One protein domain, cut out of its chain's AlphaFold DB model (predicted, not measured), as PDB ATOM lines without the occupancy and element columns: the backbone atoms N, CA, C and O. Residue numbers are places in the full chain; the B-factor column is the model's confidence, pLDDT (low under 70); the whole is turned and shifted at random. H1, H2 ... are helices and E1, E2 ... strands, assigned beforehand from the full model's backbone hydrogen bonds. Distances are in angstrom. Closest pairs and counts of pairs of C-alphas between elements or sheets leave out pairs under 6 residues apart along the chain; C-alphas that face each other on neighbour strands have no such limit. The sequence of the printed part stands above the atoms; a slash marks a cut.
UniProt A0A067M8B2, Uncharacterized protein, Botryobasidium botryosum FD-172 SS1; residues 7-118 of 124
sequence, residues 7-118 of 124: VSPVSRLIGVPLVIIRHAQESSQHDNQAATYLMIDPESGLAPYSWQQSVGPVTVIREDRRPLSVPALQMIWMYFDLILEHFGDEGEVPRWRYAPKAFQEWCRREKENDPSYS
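What this domain is: This is residues 7 to 118 of the 124 residues of an uncharacterized protein of Botryobasidium botryosum FD-172 SS1 (UniProt A0A067M8B2). A long helix, H3, stands as a post between two parts: on one side the short helix H2 crosses it at nearly a right angle, with the small ribbon of strands E1 and E2 beyond H2, and on the other side H4 runs crosswise. The short helix H1 lies near H3, and half of the printed residues are in no named element, among them the long stretch of residues 39 to 57. The printed part has 112 residues, with four named helices and two named strands in the order H1, E1, H2, E2, H3, H4; the sheet has the order E1 - E2 and is antiparallel. The class is mostly helix, with helices holding 46 and strands 10 of the 56 residues in named elements. The whole is compact, with a radius of gyration of the C-alphas of 14.0 A and spans of 42 by 35 by 24 A.

Where its parts are: H1 is residues 9 to 13, 6.8 A long, and begins at C-alpha 9, (124.146, 147.249, 146.489). E1 is residues 18 to 22, 12.9 A long. H2 is residues 33 to 38, 8.5 A long. E2 is residues 58 to 62, 13.3 A long. H3 is residues 70 to 90, 30.5 A long, and begins at C-alpha 70, (132.023, 162.040, 157.735). H4 is residues 100 to 113, 20.0 A long, and ends at C-alpha 113, (122.694, 155.299, 172.711).

How they stand to each other: E1 and E2 are antiparallel neighbours at 158 degrees; N 19 and O 61 are 2.8 A apart, and N 61 and O 19 are 3.0 A apart, both within hydrogen-bond range. The closest C-alphas of H2 and E2 are those of Ala 35 and Val 58, 7.1 A apart. H2 touches residues 77 to 84 of H3, about perpendicular at 88 degrees; the closest C-alphas are those of Tyr 37 and Phe 80, 6.0 A apart. H3 and H4 only just touch, with 3 pairs of C-alphas within 8 A, through residues 75 to 79 and 103 to 107; the closest C-alphas are those of Tyr 79 and Phe 103, 7.2 A apart. Their lines are only just about perpendicular, at 73 degrees. H1 and H3 are near each other, with 5 pairs of C-alphas within 10 A. H1 and H4 are close but not clearly touching: the closest C-alphas, of Leu 13 and Pro 100, are 6.7 A apart. H2 and H4 are apart. In H1, H2, H3 and H4 every O i to N i+4 pair is within hydrogen-bond range.

The domain as a whole: The two C-alphas farthest apart are those of Ser 27 and Glu 112, at 42.4 A. The printed part has no cut. The link from H2 to E2, 19 residues, is long, and the link from H1 to E1 is tight. The mean pLDDT of the printed part is 92.9, and residues 25 to 30 are under 70.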
ATOM      1  N   VAL A   7     127.633 151.617 142.377       97.25
ATOM      2  CA  VAL A   7     126.691 151.837 143.479       97.25
ATOM      3  C   VAL A   7     126.745 150.668 144.451       97.25
ATOM      4  O   VAL A   7     126.613 149.519 144.032       97.25
ATOM      5  N   SER A   8     126.900 150.975 145.737       97.81
ATOM      6  CA  SER A   8     126.835 150.003 146.823       97.81
ATOM      7  C   SER A   8     125.462 149.306 146.819       97.81
ATOM      8  O   SER A   8     124.440 149.992 146.969       97.81
ATOM      9  N   PRO A   9     125.406 147.969 146.656       98.19
ATOM     10  CA  PRO A   9     124.146 147.249 146.489       98.19
ATOM     11  C   PRO A   9     123.186 147.430 147.668       98.19
ATOM     12  O   PRO A   9     122.049 147.865 147.479       98.19
ATOM     13  N   VAL A  10     123.656 147.176 148.893       98.12
ATOM     14  CA  VAL A  10     122.836 147.322 150.104       98.12
ATOM     15  C   VAL A  10     122.487 148.788 150.368       98.12
ATOM     16  O   VAL A  10     121.360 149.065 150.774       98.12
ATOM     17  N   SER A  11     123.376 149.747 150.061       97.88
ATOM     18  CA  SER A  11     123.092 151.179 150.283       97.88
ATOM     19  C   SER A  11     121.853 151.642 149.508       97.88
ATOM     20  O   SER A  11     121.014 152.382 150.022       97.88
ATOM     21  N   ARG A  12     121.677 151.124 148.284       97.56
ATOM     22  CA  ARG A  12     120.493 151.383 147.464       97.56
ATOM     23  C   ARG A  12     119.231 150.799 148.098       97.56
ATOM     24  O   ARG A  12     118.195 151.456 148.076       97.56
ATOM     25  N   LEU A  13     119.312 149.597 148.669       98.00
ATOM     26  CA  LEU A  13     118.173 148.930 149.308       98.00
ATOM     27  C   LEU A  13     117.721 149.644 150.587       98.00
ATOM     28  O   LEU A  13     116.523 149.732 150.841       98.00
ATOM     29  N   ILE A  14     118.648 150.215 151.358       97.44
ATOM     30  CA  ILE A  14     118.324 150.980 152.575       97.44
ATOM     31  C   ILE A  14     117.910 152.435 152.296       97.44
ATOM     32  O   ILE A  14     117.673 153.190 153.235       97.44
ATOM     33  N   GLY A  15     117.799 152.835 151.025       95.94
ATOM     34  CA  GLY A  15     117.331 154.167 150.628       95.94
ATOM     35  C   GLY A  15     118.409 155.251 150.595       95.94
ATOM     36  O   GLY A  15     118.078 156.418 150.403       95.94
ATOM     37  N   VAL A  16     119.690 154.886 150.714       95.88
ATOM     38  CA  VAL A  16     120.827 155.821 150.694       95.88
ATOM     39  C   VAL A  16     121.837 155.409 149.620       95.88
ATOM     40  O   VAL A  16     122.895 154.881 149.953       95.88
ATOM     41  N   PRO A  17     121.562 155.609 148.320       96.81
ATOM     42  CA  PRO A  17     122.454 155.116 147.277       96.81
ATOM     43  C   PRO A  17     123.828 155.806 147.338       96.81
ATOM     44  O   PRO A  17     123.955 157.008 147.081       96.81
ATOM     45  N   LEU A  18     124.863 155.032 147.664       97.75
ATOM     46  CA  LEU A  18     126.256 155.470 147.687       97.75
ATOM     47  C   LEU A  18     126.992 154.962 146.449       97.75
ATOM     48  O   LEU A  18     126.988 153.769 146.158       97.75
ATOM     49  N   VAL A  19     127.664 155.863 145.742       97.62
ATOM     50  CA  VAL A  19     128.593 155.552 144.656       97.62
ATOM     51  C   VAL A  19     130.004 155.473 145.232       97.62
ATOM     52  O   VAL A  19     130.489 156.428 145.841       97.62
ATOM     53  N   ILE A  20     130.669 154.345 145.003       96.81
ATOM     54  CA  ILE A  20     132.041 154.066 145.415       96.81
ATOM     55  C   ILE A  20     132.940 154.129 144.178       96.81
ATOM     56  O   ILE A  20     132.737 153.399 143.208       96.81
ATOM     57  N   ILE A  21     133.931 155.016 144.196       94.69
ATOM     58  CA  ILE A  21     134.911 155.203 143.119       94.69
ATOM     59  C   ILE A  21     136.266 154.733 143.634       94.69
ATOM     60  O   ILE A  21     136.798 155.313 144.581       94.69
ATOM     61  N   ARG A  22     136.836 153.705 143.007       89.25
ATOM     62  CA  ARG A  22     138.192 153.236 143.305       89.25
ATOM     63  C   ARG A  22     139.207 154.065 142.515       89.25
ATOM     64  O   ARG A  22     139.029 154.279 141.315       89.25
ATOM     65  N   HIS A  23     140.247 154.565 143.185       85.69
ATOM     66  CA  HIS A  23     141.229 155.466 142.554       85.69
ATOM     67  C   HIS A  23     142.302 154.723 141.758       85.69
ATOM     68  O   HIS A  23     142.665 155.160 140.668       85.69
ATOM     69  N   ALA A  24     142.772 153.591 142.273       71.75
ATOM     70  CA  ALA A  24     143.619 152.640 141.567       71.75
ATOM     71  C   ALA A  24     143.592 151.306 142.318       71.75
ATOM     72  O   ALA A  24     143.530 151.286 143.547       71.75
ATOM     73  N   GLN A  25     143.668 150.198 141.586       60.66
ATOM     74  CA  GLN A  25     144.027 148.914 142.174       60.66
ATOM     75  C   GLN A  25     145.548 148.931 142.356       60.66
ATOM     76  O   GLN A  25     146.298 148.564 141.452       60.66
ATOM     77  N   GLU A  26     146.020 149.501 143.465       56.12
ATOM     78  CA  GLU A  26     147.451 149.492 143.751       56.12
ATOM     79  C   GLU A  26     147.910 148.053 144.002       56.12
ATOM     80  O   GLU A  26     147.234 147.264 144.660       56.12
ATOM     81  N   SER A  27     149.090 147.706 143.488       56.22
ATOM     82  CA  SER A  27     149.752 146.414 143.706       56.22
ATOM     83  C   SER A  27     150.160 146.165 145.169       56.22
ATOM     84  O   SER A  27     150.819 145.171 145.467       56.22
ATOM     85  N   SER A  28     149.825 147.079 146.078       54.12
ATOM     86  CA  SER A  28     150.236 147.110 147.477       54.12
ATOM     87  C   SER A  28     149.030 146.981 148.400       54.12
ATOM     88  O   SER A  28     148.221 147.896 148.460       54.12
ATOM     89  N   GLN A  29     148.952 145.834 149.091       63.41
ATOM     90  CA  GLN A  29     148.636 145.542 150.513       63.41
ATOM     91  C   GLN A  29     147.693 146.439 151.356       63.41
ATOM     92  O   GLN A  29     147.517 146.173 152.543       63.41
ATOM     93  N   HIS A  30     147.077 147.482 150.813       69.38
ATOM     94  CA  HIS A  30     146.185 148.382 151.529       69.38
ATOM     95  C   HIS A  30     144.751 147.899 151.361       69.38
ATOM     96  O   HIS A  30     144.020 148.298 150.449       69.38
ATOM     97  N   ASP A  31     144.359 147.003 152.259       84.69
ATOM     98  CA  ASP A  31     142.960 146.647 152.415       84.69
ATOM     99  C   ASP A  31     142.175 147.831 152.978       84.69
ATOM    100  O   ASP A  31     142.631 148.576 153.847       84.69
ATOM    101  N   ASN A  32     140.965 148.003 152.457       91.94
ATOM    102  CA  ASN A  32     140.021 149.010 152.906       91.94
ATOM    103  C   ASN A  32     138.730 148.291 153.285       91.94
ATOM    104  O   ASN A  32     137.797 148.206 152.488       91.94
ATOM    105  N   GLN A  33     138.709 147.744 154.503       92.69
ATOM    106  CA  GLN A  33     137.571 146.972 155.008       92.69
ATOM    107  C   GLN A  33     136.273 147.782 154.987       92.69
ATOM    108  O   GLN A  33     135.221 147.235 154.673       92.69
ATOM    109  N   ALA A  34     136.337 149.096 155.221       94.25
ATOM    110  CA  ALA A  34     135.152 149.938 155.131       94.25
ATOM    111  C   ALA A  34     134.540 149.923 153.725       94.25
ATOM    112  O   ALA A  34     133.334 149.734 153.572       94.25
ATOM    113  N   ALA A  35     135.369 150.042 152.686       95.44
ATOM    114  CA  ALA A  35     134.922 149.917 151.303       95.44
ATOM    115  C   ALA A  35     134.452 148.493 150.958       95.44
ATOM    116  O   ALA A  35     133.480 148.349 150.218       95.44
ATOM    117  N   THR A  36     135.092 147.454 151.505       96.00
ATOM    118  CA  THR A  36     134.624 146.064 151.385       96.00
ATOM    119  C   THR A  36     133.209 145.918 151.933       96.00
ATOM    120  O   THR A  36     132.334 145.423 151.231       96.00
ATOM    121  N   TYR A  37     132.951 146.407 153.146       97.44
ATOM    122  CA  TYR A  37     131.648 146.266 153.797       97.44
ATOM    123  C   TYR A  37     130.585 147.031 153.028       97.44
ATOM    124  O   TYR A  37     129.553 146.467 152.686       97.44
ATOM    125  N   LEU A  38     130.870 148.269 152.620       97.69
ATOM    126  CA  LEU A  38     129.953 149.039 151.781       97.69
ATOM    127  C   LEU A  38     129.599 148.328 150.465       97.69
ATOM    128  O   LEU A  38     128.591 148.664 149.858       97.69
ATOM    129  N   MET A  39     130.367 147.334 150.022       97.75
ATOM    130  CA  MET A  39     130.122 146.588 148.788       97.75
ATOM    131  C   MET A  39     129.524 145.192 148.999       97.75
ATOM    132  O   MET A  39     129.542 144.406 148.054       97.75
ATOM    133  N   ILE A  40     128.961 144.894 150.178       98.06
ATOM    134  CA  ILE A  40     128.187 143.664 150.428       98.06
ATOM    135  C   ILE A  40     127.157 143.441 149.315       98.06
ATOM    136  O   ILE A  40     126.355 144.325 148.991       98.06
ATOM    137  N   ASP A  41     127.179 142.236 148.754       97.19
ATOM    138  CA  ASP A  41     126.160 141.736 147.851       97.19
ATOM    139  C   ASP A  41     125.002 141.123 148.667       97.19
ATOM    140  O   ASP A  41     125.230 140.230 149.487       97.19
ATOM    141  N   PRO A  42     123.754 141.584 148.475       96.81
ATOM    142  CA  PRO A  42     122.612 141.181 149.295       96.81
ATOM    143  C   PRO A  42     122.145 139.742 149.054       96.81
ATOM    144  O   PRO A  42     121.260 139.274 149.768       96.81
ATOM    145  N   GLU A  43     122.676 139.047 148.048       96.12
ATOM    146  CA  GLU A  43     122.345 137.644 147.792       96.12
ATOM    147  C   GLU A  43     123.341 136.694 148.461       96.12
ATOM    148  O   GLU A  43     122.930 135.681 149.024       96.12
ATOM    149  N   SER A  44     124.634 137.027 148.445       95.31
ATOM    150  CA  SER A  44     125.689 136.212 149.064       95.31
ATOM    151  C   SER A  44     126.042 136.599 150.503       95.31
ATOM    152  O   SER A  44     126.658 135.795 151.198       95.31
ATOM    153  N   GLY A  45     125.697 137.810 150.953       94.94
ATOM    154  CA  GLY A  45     126.080 138.344 152.268       94.94
ATOM    155  C   GLY A  45     127.530 138.833 152.352       94.94
ATOM    156  O   GLY A  45     127.937 139.379 153.375       94.94
ATOM    157  N   LEU A  46     128.308 138.694 151.275       96.06
ATOM    158  CA  LEU A  46     129.712 139.093 151.193       96.06
ATOM    159  C   LEU A  46     129.919 140.091 150.058       96.06
ATOM    160  O   LEU A  46     129.161 140.135 149.096       96.06
ATOM    161  N   ALA A  47     130.976 140.894 150.130       96.44
ATOM    162  CA  ALA A  47     131.366 141.705 148.982       96.44
ATOM    163  C   ALA A  47     131.835 140.807 147.818       96.44
ATOM    164  O   ALA A  47     132.427 139.756 148.074       96.44
ATOM    165  N   PRO A  48     131.663 141.198 146.542       95.12
ATOM    166  CA  PRO A  48     132.279 140.491 145.420       95.12
ATOM    167  C   PRO A  48     133.799 140.384 145.588       95.12
ATOM    168  O   PRO A  48     134.415 141.283 146.155       95.12
ATOM    169  N   TYR A  49     134.430 139.339 145.041       91.94
ATOM    170  CA  TYR A  49     135.867 139.073 145.233       91.94
ATOM    171  C   TYR A  49     136.774 140.280 144.917       91.94
ATOM    172  O   TYR A  49     137.723 140.560 145.644       91.94
ATOM    173  N   SER A  50     136.429 141.070 143.894       90.69
ATOM    174  CA  SER A  50     137.155 142.298 143.527       90.69
ATOM    175  C   SER A  50     137.135 143.396 144.601       90.69
ATOM    176  O   SER A  50     137.931 144.333 144.529       90.69
ATOM    177  N   TRP A  51     136.237 143.307 145.580       93.44
ATOM    178  CA  TRP A  51     136.079 144.214 146.719       93.44
ATOM    179  C   TRP A  51     136.515 143.602 148.054       93.44
ATOM    180  O   TRP A  51     136.418 144.281 149.069       93.44
ATOM    181  N   GLN A  52     137.007 142.361 148.079       92.12
ATOM    182  CA  GLN A  52     137.419 141.700 149.324       92.12
ATOM    183  C   GLN A  52     138.880 141.963 149.708       92.12
ATOM    184  O   GLN A  52     139.212 141.877 150.884       92.12
ATOM    185  N   GLN A  53     139.752 142.251 148.739       88.75
ATOM    186  CA  GLN A  53     141.194 142.406 148.960       88.75
ATOM    187  C   GLN A  53     141.778 143.483 148.049       88.75
ATOM    188  O   GLN A  53     141.282 143.698 146.940       88.75
ATOM    189  N   SER A  54     142.859 144.131 148.492       87.69
ATOM    190  CA  SER A  54     143.597 145.158 147.735       87.69
ATOM    191  C   SER A  54     142.673 146.243 147.168       87.69
ATOM    192  O   SER A  54     142.785 146.653 146.010       87.69
ATOM    193  N   VAL A  55     141.696 146.667 147.978       89.56
ATOM    194  CA  VAL A  55     140.675 147.646 147.574       89.56
ATOM    195  C   VAL A  55     141.282 149.038 147.409       89.56
ATOM    196  O   VAL A  55     140.872 149.778 146.514       89.56
ATOM    197  N   GLY A  56     142.266 149.378 148.246       89.38
ATOM    198  CA  GLY A  56     142.940 150.665 148.223       89.38
ATOM    199  C   GLY A  56     142.034 151.850 148.591       89.38
ATOM    200  O   GLY A  56     140.923 151.690 149.119       89.38
ATOM    201  N   PRO A  57     142.511 153.078 148.340       91.25
ATOM    202  CA  PRO A  57     141.738 154.289 148.574       91.25
ATOM    203  C   PRO A  57     140.503 154.374 147.667       91.25
ATOM    204  O   PRO A  57     140.568 154.130 146.456       91.25
ATOM    205  N   VAL A  58     139.382 154.809 148.246       93.56
ATOM    206  CA  VAL A  58     138.129 155.046 147.520       93.56
ATOM    207  C   VAL A  58     137.572 156.432 147.817       93.56
ATOM    208  O   VAL A  58     137.803 157.002 148.882       93.56
ATOM    209  N   THR A  59     136.784 156.956 146.887       95.06
ATOM    210  CA  THR A  59     135.868 158.069 147.133       95.06
ATOM    211  C   THR A  59     134.452 157.531 147.270       95.06
ATOM    212  O   THR A  59     134.000 156.753 146.432       95.06
ATOM    213  N   VAL A  60     133.748 157.984 148.306       96.62
ATOM    214  CA  VAL A  60     132.332 157.689 148.535       96.62
ATOM    215  C   VAL A  60     131.533 158.968 148.342       96.62
ATOM    216  O   VAL A  60     131.827 159.985 148.969       96.62
ATOM    217  N   ILE A  61     130.526 158.924 147.475       95.56
ATOM    218  CA  ILE A  61     129.598 160.036 147.244       95.56
ATOM    219  C   ILE A  61     128.166 159.518 147.229       95.56
ATOM    220  O   ILE A  61     127.918 158.369 146.872       95.56
ATOM    221  N   ARG A  62     127.201 160.372 147.559       95.44
ATOM    222  CA  ARG A  62     125.792 160.051 147.317       95.44
ATOM    223  C   ARG A  62     125.481 160.138 145.827       95.44
ATOM    224  O   ARG A  62     125.952 161.052 145.146       95.44
ATOM    225  N   GLU A  63     124.646 159.230 145.335       95.25
ATOM    226  CA  GLU A  63     124.175 159.235 143.941       95.25
ATOM    227  C   GLU A  63     123.421 160.537 143.607       95.25
ATOM    228  O   GLU A  63     123.586 161.092 142.521       95.25
ATOM    229  N   ASP A  64     122.684 161.088 144.577       94.12
ATOM    230  CA  ASP A  64     121.955 162.361 144.461       94.12
ATOM    231  C   ASP A  64     122.831 163.619 144.617       94.12
ATOM    232  O   ASP A  64     122.325 164.740 144.529       94.12
ATOM    233  N   ARG A  65     124.142 163.448 144.844       92.12
ATOM    234  CA  ARG A  65     125.147 164.511 145.034       92.12
ATOM    235  C   ARG A  65     124.872 165.478 146.186       92.12
ATOM    236  O   ARG A  65     125.509 166.531 146.257       92.12
ATOM    237  N   ARG A  66     123.956 165.154 147.098       91.94
ATOM    238  CA  ARG A  66     123.782 165.940 148.323       91.94
ATOM    239  C   ARG A  66     124.989 165.738 149.250       91.94
ATOM    240  O   ARG A  66     125.708 164.744 149.113       91.94
ATOM    241  N   PRO A  67     125.219 166.652 150.208       92.50
ATOM    242  CA  PRO A  67     126.283 166.490 151.186       92.50
ATOM    243  C   PRO A  67     126.187 165.153 151.928       92.50
ATOM    244  O   PRO A  67     125.099 164.680 152.275       92.50
ATOM    245  N   LEU A  68     127.354 164.563 152.160       94.69
ATOM    246  CA  LEU A  68     127.551 163.395 153.005       94.69
ATOM    247  C   LEU A  68     128.652 163.750 153.999       94.69
ATOM    248  O   LEU A  68     129.813 163.891 153.618       94.69
ATOM    249  N   SER A  69     128.272 163.970 155.253       95.31
ATOM    250  CA  SER A  69     129.238 164.265 156.308       95.31
ATOM    251  C   SER A  69     130.007 162.998 156.696       95.31
ATOM    252  O   SER A  69     129.511 161.881 156.533       95.31
ATOM    253  N   VAL A  70     131.216 163.167 157.237       95.12
ATOM    254  CA  VAL A  70     132.023 162.040 157.735       95.12
ATOM    255  C   VAL A  70     131.273 161.239 158.814       95.12
ATOM    256  O   VAL A  70     131.210 160.020 158.667       95.12
ATOM    257  N   PRO A  71     130.615 161.861 159.817       95.69
ATOM    258  CA  PRO A  71     129.815 161.114 160.791       95.69
ATOM    259  C   PRO A  71     128.640 160.351 160.166       95.69
ATOM    260  O   PRO A  71     128.352 159.230 160.571       95.69
ATOM    261  N   ALA A  72     127.974 160.913 159.148       95.94
ATOM    262  CA  ALA A  72     126.893 160.208 158.460       95.94
ATOM    263  C   ALA A  72     127.415 158.978 157.702       95.94
ATOM    264  O   ALA A  72     126.813 157.910 157.785       95.94
ATOM    265  N   LEU A  73     128.550 159.101 157.003       96.81
ATOM    266  CA  LEU A  73     129.203 157.961 156.356       96.81
ATOM    267  C   LEU A  73     129.632 156.900 157.380       96.81
ATOM    268  O   LEU A  73     129.448 155.712 157.129       96.81
ATOM    269  N   GLN A  74     130.152 157.318 158.535       95.88
ATOM    270  CA  GLN A  74     130.528 156.410 159.617       95.88
ATOM    271  C   GLN A  74     129.322 155.630 160.153       95.88
ATOM    272  O   GLN A  74     129.404 154.412 160.260       95.88
ATOM    273  N   MET A  75     128.186 156.290 160.406       97.31
ATOM    274  CA  MET A  75     126.957 155.604 160.828       97.31
ATOM    275  C   MET A  75     126.456 154.612 159.769       97.31
ATOM    276  O   MET A  75     126.031 153.512 160.107       97.31
ATOM    277  N   ILE A  76     126.526 154.965 158.481       97.50
ATOM    278  CA  ILE A  76     126.187 154.026 157.400       97.50
ATOM    279  C   ILE A  76     127.129 152.820 157.448       97.50
ATOM    280  O   ILE A  76     126.660 151.691 157.412       97.50
ATOM    281  N   TRP A  77     128.439 153.034 157.565       97.12
ATOM    282  CA  TRP A  77     129.407 151.940 157.646       97.12
ATOM    283  C   TRP A  77     129.168 151.031 158.866       97.12
ATOM    284  O   TRP A  77     129.133 149.815 158.700       97.12
ATOM    285  N   MET A  78     128.906 151.594 160.051       97.38
ATOM    286  CA  MET A  78     128.569 150.829 161.264       97.38
ATOM    287  C   MET A  78     127.319 149.959 161.078       97.38
ATOM    288  O   MET A  78     127.249 148.843 161.583       97.38
ATOM    289  N   TYR A  79     126.333 150.426 160.309       98.06
ATOM    290  CA  TYR A  79     125.172 149.600 159.985       98.06
ATOM    291  C   TYR A  79     125.526 148.385 159.118       98.06
ATOM    292  O   TYR A  79     124.931 147.318 159.267       98.06
ATOM    293  N   PHE A  80     126.480 148.535 158.199       98.25
ATOM    294  CA  PHE A  80     126.953 147.435 157.357       98.25
ATOM    295  C   PHE A  80     127.823 146.453 158.146       98.25
ATOM    296  O   PHE A  80     127.746 145.254 157.890       98.25
ATOM    297  N   ASP A  81     128.590 146.940 159.120       97.19
ATOM    298  CA  ASP A  81     129.299 146.099 160.090       97.19
ATOM    299  C   ASP A  81     128.307 145.225 160.876       97.19
ATOM    300  O   ASP A  81     128.397 144.002 160.843       97.19
ATOM    301  N   LEU A  82     127.236 145.823 161.410       96.88
ATOM    302  CA  LEU A  82     126.153 145.096 162.084       96.88
ATOM    303  C   LEU A  82     125.477 144.037 161.197       96.88
ATOM    304  O   LEU A  82     125.061 142.984 161.680       96.88
ATOM    305  N   ILE A  83     125.314 144.313 159.900       97.50
ATOM    306  CA  ILE A  83     124.799 143.332 158.932       97.50
ATOM    307  C   ILE A  83     125.741 142.127 158.831       97.50
ATOM    308  O   ILE A  83     125.259 140.994 158.783       97.50
ATOM    309  N   LEU A  84     127.054 142.362 158.783       95.75
ATOM    310  CA  LEU A  84     128.051 141.294 158.712       95.75
ATOM    311  C   LEU A  84     128.125 140.492 160.004       95.75
ATOM    312  O   LEU A  84     128.246 139.275 159.925       95.75
ATOM    313  N   GLU A  85     127.997 141.137 161.162       95.56
ATOM    314  CA  GLU A  85     127.899 140.443 162.450       95.56
ATOM    315  C   GLU A  85     126.729 139.449 162.447       95.56
ATOM    316  O   GLU A  85     126.932 138.266 162.698       95.56
ATOM    317  N   HIS A  86     125.527 139.882 162.036       95.06
ATOM    318  CA  HIS A  86     124.364 138.982 161.942       95.06
ATOM    319  C   HIS A  86     124.601 137.834 160.959       95.06
ATOM    320  O   HIS A  86     124.239 136.694 161.238       95.06
ATOM    321  N   PHE A  87     125.214 138.124 159.808       94.50
ATOM    322  CA  PHE A  87     125.551 137.092 158.832       94.50
ATOM    323  C   PHE A  87     126.559 136.076 159.394       94.50
ATOM    324  O   PHE A  87     126.414 134.880 159.156       94.50
ATOM    325  N   GLY A  88     127.560 136.533 160.149       92.19
ATOM    326  CA  GLY A  88     128.554 135.677 160.793       92.19
ATOM    327  C   GLY A  88     127.977 134.807 161.911       92.19
ATOM    328  O   GLY A  88     128.365 133.645 162.027       92.19
ATOM    329  N   ASP A  89     127.038 135.346 162.687       93.31
ATOM    330  CA  ASP A  89     126.406 134.653 163.815       93.31
ATOM    331  C   ASP A  89     125.364 133.618 163.365       93.31
ATOM    332  O   ASP A  89     125.311 132.509 163.902       93.31
ATOM    333  N   GLU A  90     124.525 133.968 162.387       91.12
ATOM    334  CA  GLU A  90     123.402 133.130 161.945       91.12
ATOM    335  C   GLU A  90     123.754 132.253 160.730       91.12
ATOM    336  O   GLU A  90     123.099 131.240 160.486       91.12
ATOM    337  N   GLY A  91     124.776 132.624 159.951       89.81
ATOM    338  CA  GLY A  91     125.153 131.955 158.699       89.81
ATOM    339  C   GLY A  91     124.187 132.203 157.532       89.81
ATOM    340  O   GLY A  91     124.418 131.713 156.425       89.81
ATOM    341  N   GLU A  92     123.118 132.970 157.758       92.88
ATOM    342  CA  GLU A  92     122.110 133.331 156.766       92.88
ATOM    343  C   GLU A  92     122.127 134.831 156.485       92.88
ATOM    344  O   GLU A  92     122.304 135.664 157.373       92.88
ATOM    345  N   VAL A  93     121.926 135.193 155.217       95.31
ATOM    346  CA  VAL A  93     121.925 136.595 154.797       95.31
ATOM    347  C   VAL A  93     120.746 137.330 155.451       95.31
ATOM    348  O   VAL A  93     119.592 136.983 155.169       95.31
ATOM    349  N   PRO A  94     120.975 138.381 156.265       95.12
ATOM    350  CA  PRO A  94     119.927 139.011 157.062       95.12
ATOM    351  C   PRO A  94     119.083 139.976 156.213       95.12
ATOM    352  O   PRO A  94     119.080 141.188 156.426       95.12
ATOM    353  N   ARG A  95     118.324 139.453 155.237       95.44
ATOM    354  CA  ARG A  95     117.558 140.244 154.246       95.44
ATOM    355  C   ARG A  95     116.620 141.276 154.875       95.44
ATOM    356  O   ARG A  95     116.362 142.319 154.283       95.44
ATOM    357  N   TRP A  96     116.126 141.014 156.084       95.81
ATOM    358  CA  TRP A  96     115.272 141.931 156.843       95.81
ATOM    359  C   TRP A  96     115.980 143.237 157.254       95.81
ATOM    360  O   TRP A  96     115.310 144.235 157.522       95.81
ATOM    361  N   ARG A  97     117.321 143.260 157.261       96.81
ATOM    362  CA  ARG A  97     118.149 144.466 157.424       96.81
ATOM    363  C   ARG A  97     118.258 145.285 156.130       96.81
ATOM    364  O   ARG A  97     118.551 146.471 156.182       96.81
ATOM    365  N   TYR A  98     117.985 144.714 154.956       96.56
ATOM    366  CA  TYR A  98     118.118 145.406 153.662       96.56
ATOM    367  C   TYR A  98     116.867 146.210 153.301       96.56
ATOM    368  O   TYR A  98     116.344 146.125 152.192       96.56
ATOM    369  N   ALA A  99     116.362 146.980 154.261       96.50
ATOM    370  CA  ALA A  99     115.163 147.787 154.104       96.50
ATOM    371  C   ALA A  99     115.373 149.184 154.705       96.50
ATOM    372  O   ALA A  99     115.956 149.290 155.789       96.50
ATOM    373  N   PRO A 100     114.820 150.255 154.098       97.62
ATOM    374  CA  PRO A 100     115.007 151.613 154.610       97.62
ATOM    375  C   PRO A 100     114.536 151.765 156.057       97.62
ATOM    376  O   PRO A 100     115.218 152.362 156.882       97.62
ATOM    377  N   LYS A 101     113.406 151.134 156.407       97.12
ATOM    378  CA  LYS A 101     112.863 151.158 157.771       97.12
ATOM    379  C   LYS A 101     113.812 150.529 158.798       97.12
ATOM    380  O   LYS A 101     113.899 151.025 159.916       97.12
ATOM    381  N   ALA A 102     114.506 149.448 158.437       97.62
ATOM    382  CA  ALA A 102     115.443 148.779 159.337       97.62
ATOM    383  C   ALA A 102     116.676 149.653 159.603       97.62
ATOM    384  O   ALA A 102     117.135 149.734 160.743       97.62
ATOM    385  N   PHE A 103     117.169 150.343 158.573       97.88
ATOM    386  CA  PHE A 103     118.258 151.305 158.707       97.88
ATOM    387  C   PHE A 103     117.846 152.525 159.540       97.88
ATOM    388  O   PHE A 103     118.512 152.854 160.516       97.88
ATOM    389  N   GLN A 104     116.700 153.137 159.227       97.25
ATOM    390  CA  GLN A 104     116.153 154.283 159.964       97.25
ATOM    391  C   GLN A 104     115.962 153.977 161.457       97.25
ATOM    392  O   GLN A 104     116.330 154.786 162.311       97.25
ATOM    393  N   GLU A 105     115.414 152.803 161.779       96.75
ATOM    394  CA  GLU A 105     115.214 152.363 163.160       96.75
ATOM    395  C   GLU A 105     116.540 152.181 163.901       96.75
ATOM    396  O   GLU A 105     116.666 152.618 165.044       96.75
ATOM    397  N   TRP A 106     117.533 151.565 163.252       97.31
ATOM    398  CA  TRP A 106     118.864 151.420 163.831       97.31
ATOM    399  C   TRP A 106     119.514 152.785 164.073       97.31
ATOM    400  O   TRP A 106     119.962 153.052 165.182       97.31
ATOM    401  N   CYS A 107     119.470 153.688 163.091       96.62
ATOM    402  CA  CYS A 107     120.016 155.035 163.227       96.62
ATOM    403  C   CYS A 107     119.396 155.816 164.385       96.62
ATOM    404  O   CYS A 107     120.099 156.555 165.070       96.62
ATOM    405  N   ARG A 108     118.082 155.677 164.601       95.50
ATOM    406  CA  ARG A 108     117.407 156.303 165.741       95.50
ATOM    407  C   ARG A 108     117.978 155.786 167.061       95.50
ATOM    408  O   ARG A 108     118.367 156.597 167.892       95.50
ATOM    409  N   ARG A 109     118.067 154.462 167.221       95.75
ATOM    410  CA  ARG A 109     118.610 153.836 168.437       95.75
ATOM    411  C   ARG A 109     120.064 154.221 168.673       95.75
ATOM    412  O   ARG A 109     120.434 154.519 169.797       95.75
ATOM    413  N   GLU A 110     120.868 154.265 167.617       95.81
ATOM    414  CA  GLU A 110     122.280 154.627 167.727       95.81
ATOM    415  C   GLU A 110     122.457 156.059 168.239       95.81
ATOM    416  O   GLU A 110     123.258 156.306 169.132       95.81
ATOM    417  N   LYS A 111     121.636 157.001 167.760       94.94
ATOM    418  CA  LYS A 111     121.633 158.387 168.257       94.94
ATOM    419  C   LYS A 111     121.145 158.528 169.697       94.94
ATOM    420  O   LYS A 111     121.520 159.485 170.367       94.94
ATOM    421  N   GLU A 112     120.269 157.630 170.142       94.81
ATOM    422  CA  GLU A 112     119.803 157.570 171.532       94.81
ATOM    423  C   GLU A 112     120.879 156.972 172.455       94.81
ATOM    424  O   GLU A 112     121.035 157.432 173.585       94.81
ATOM    425  N   ASN A 113     121.640 155.988 171.965       95.25
ATOM    426  CA  ASN A 113     122.694 155.299 172.711       95.25
ATOM    427  C   ASN A 113     123.998 156.106 172.796       95.25
ATOM    428  O   ASN A 113     124.634 156.126 173.850       95.25
ATOM    429  N   ASP A 114     124.387 156.776 171.711       94.69
ATOM    430  CA  ASP A 114     125.578 157.618 171.636       94.69
ATOM    431  C   ASP A 114     125.190 159.064 171.257       94.69
ATOM    432  O   ASP A 114     124.989 159.395 170.078       94.69
ATOM    433  N   PRO A 115     125.120 159.972 172.253       90.62
ATOM    434  CA  PRO A 115     124.775 161.372 172.034       90.62
ATOM    435  C   PRO A 115     125.726 162.118 171.092       90.62
ATOM    436  O   PRO A 115     125.346 163.180 170.585       90.62
ATOM    437  N   SER A 116     126.931 161.599 170.818       92.75
ATOM    438  CA  SER A 116     127.841 162.197 169.837       92.75
ATOM    439  C   SER A 116     127.241 162.203 168.426       92.75
ATOM    440  O   SER A 116     127.525 163.121 167.661       92.75
ATOM    441  N   TYR A 117     126.313 161.288 168.112       93.06
ATOM    442  CA  TYR A 117     125.603 161.248 166.829       93.06
ATOM    443  C   TYR A 117     124.272 162.012 166.809       93.06
ATOM    444  O   TYR A 117     123.642 162.123 165.752       93.06
ATOM    445  N   SER A 118     123.831 162.582 167.935       91.25
ATOM    446  CA  SER A 118     122.523 163.258 168.051       91.25
ATOM    447  C   SER A 118     122.306 164.370 167.013       91.25
ATOM    448  O   SER A 118     121.195 164.550 166.514       91.25
TER     449      SER A 118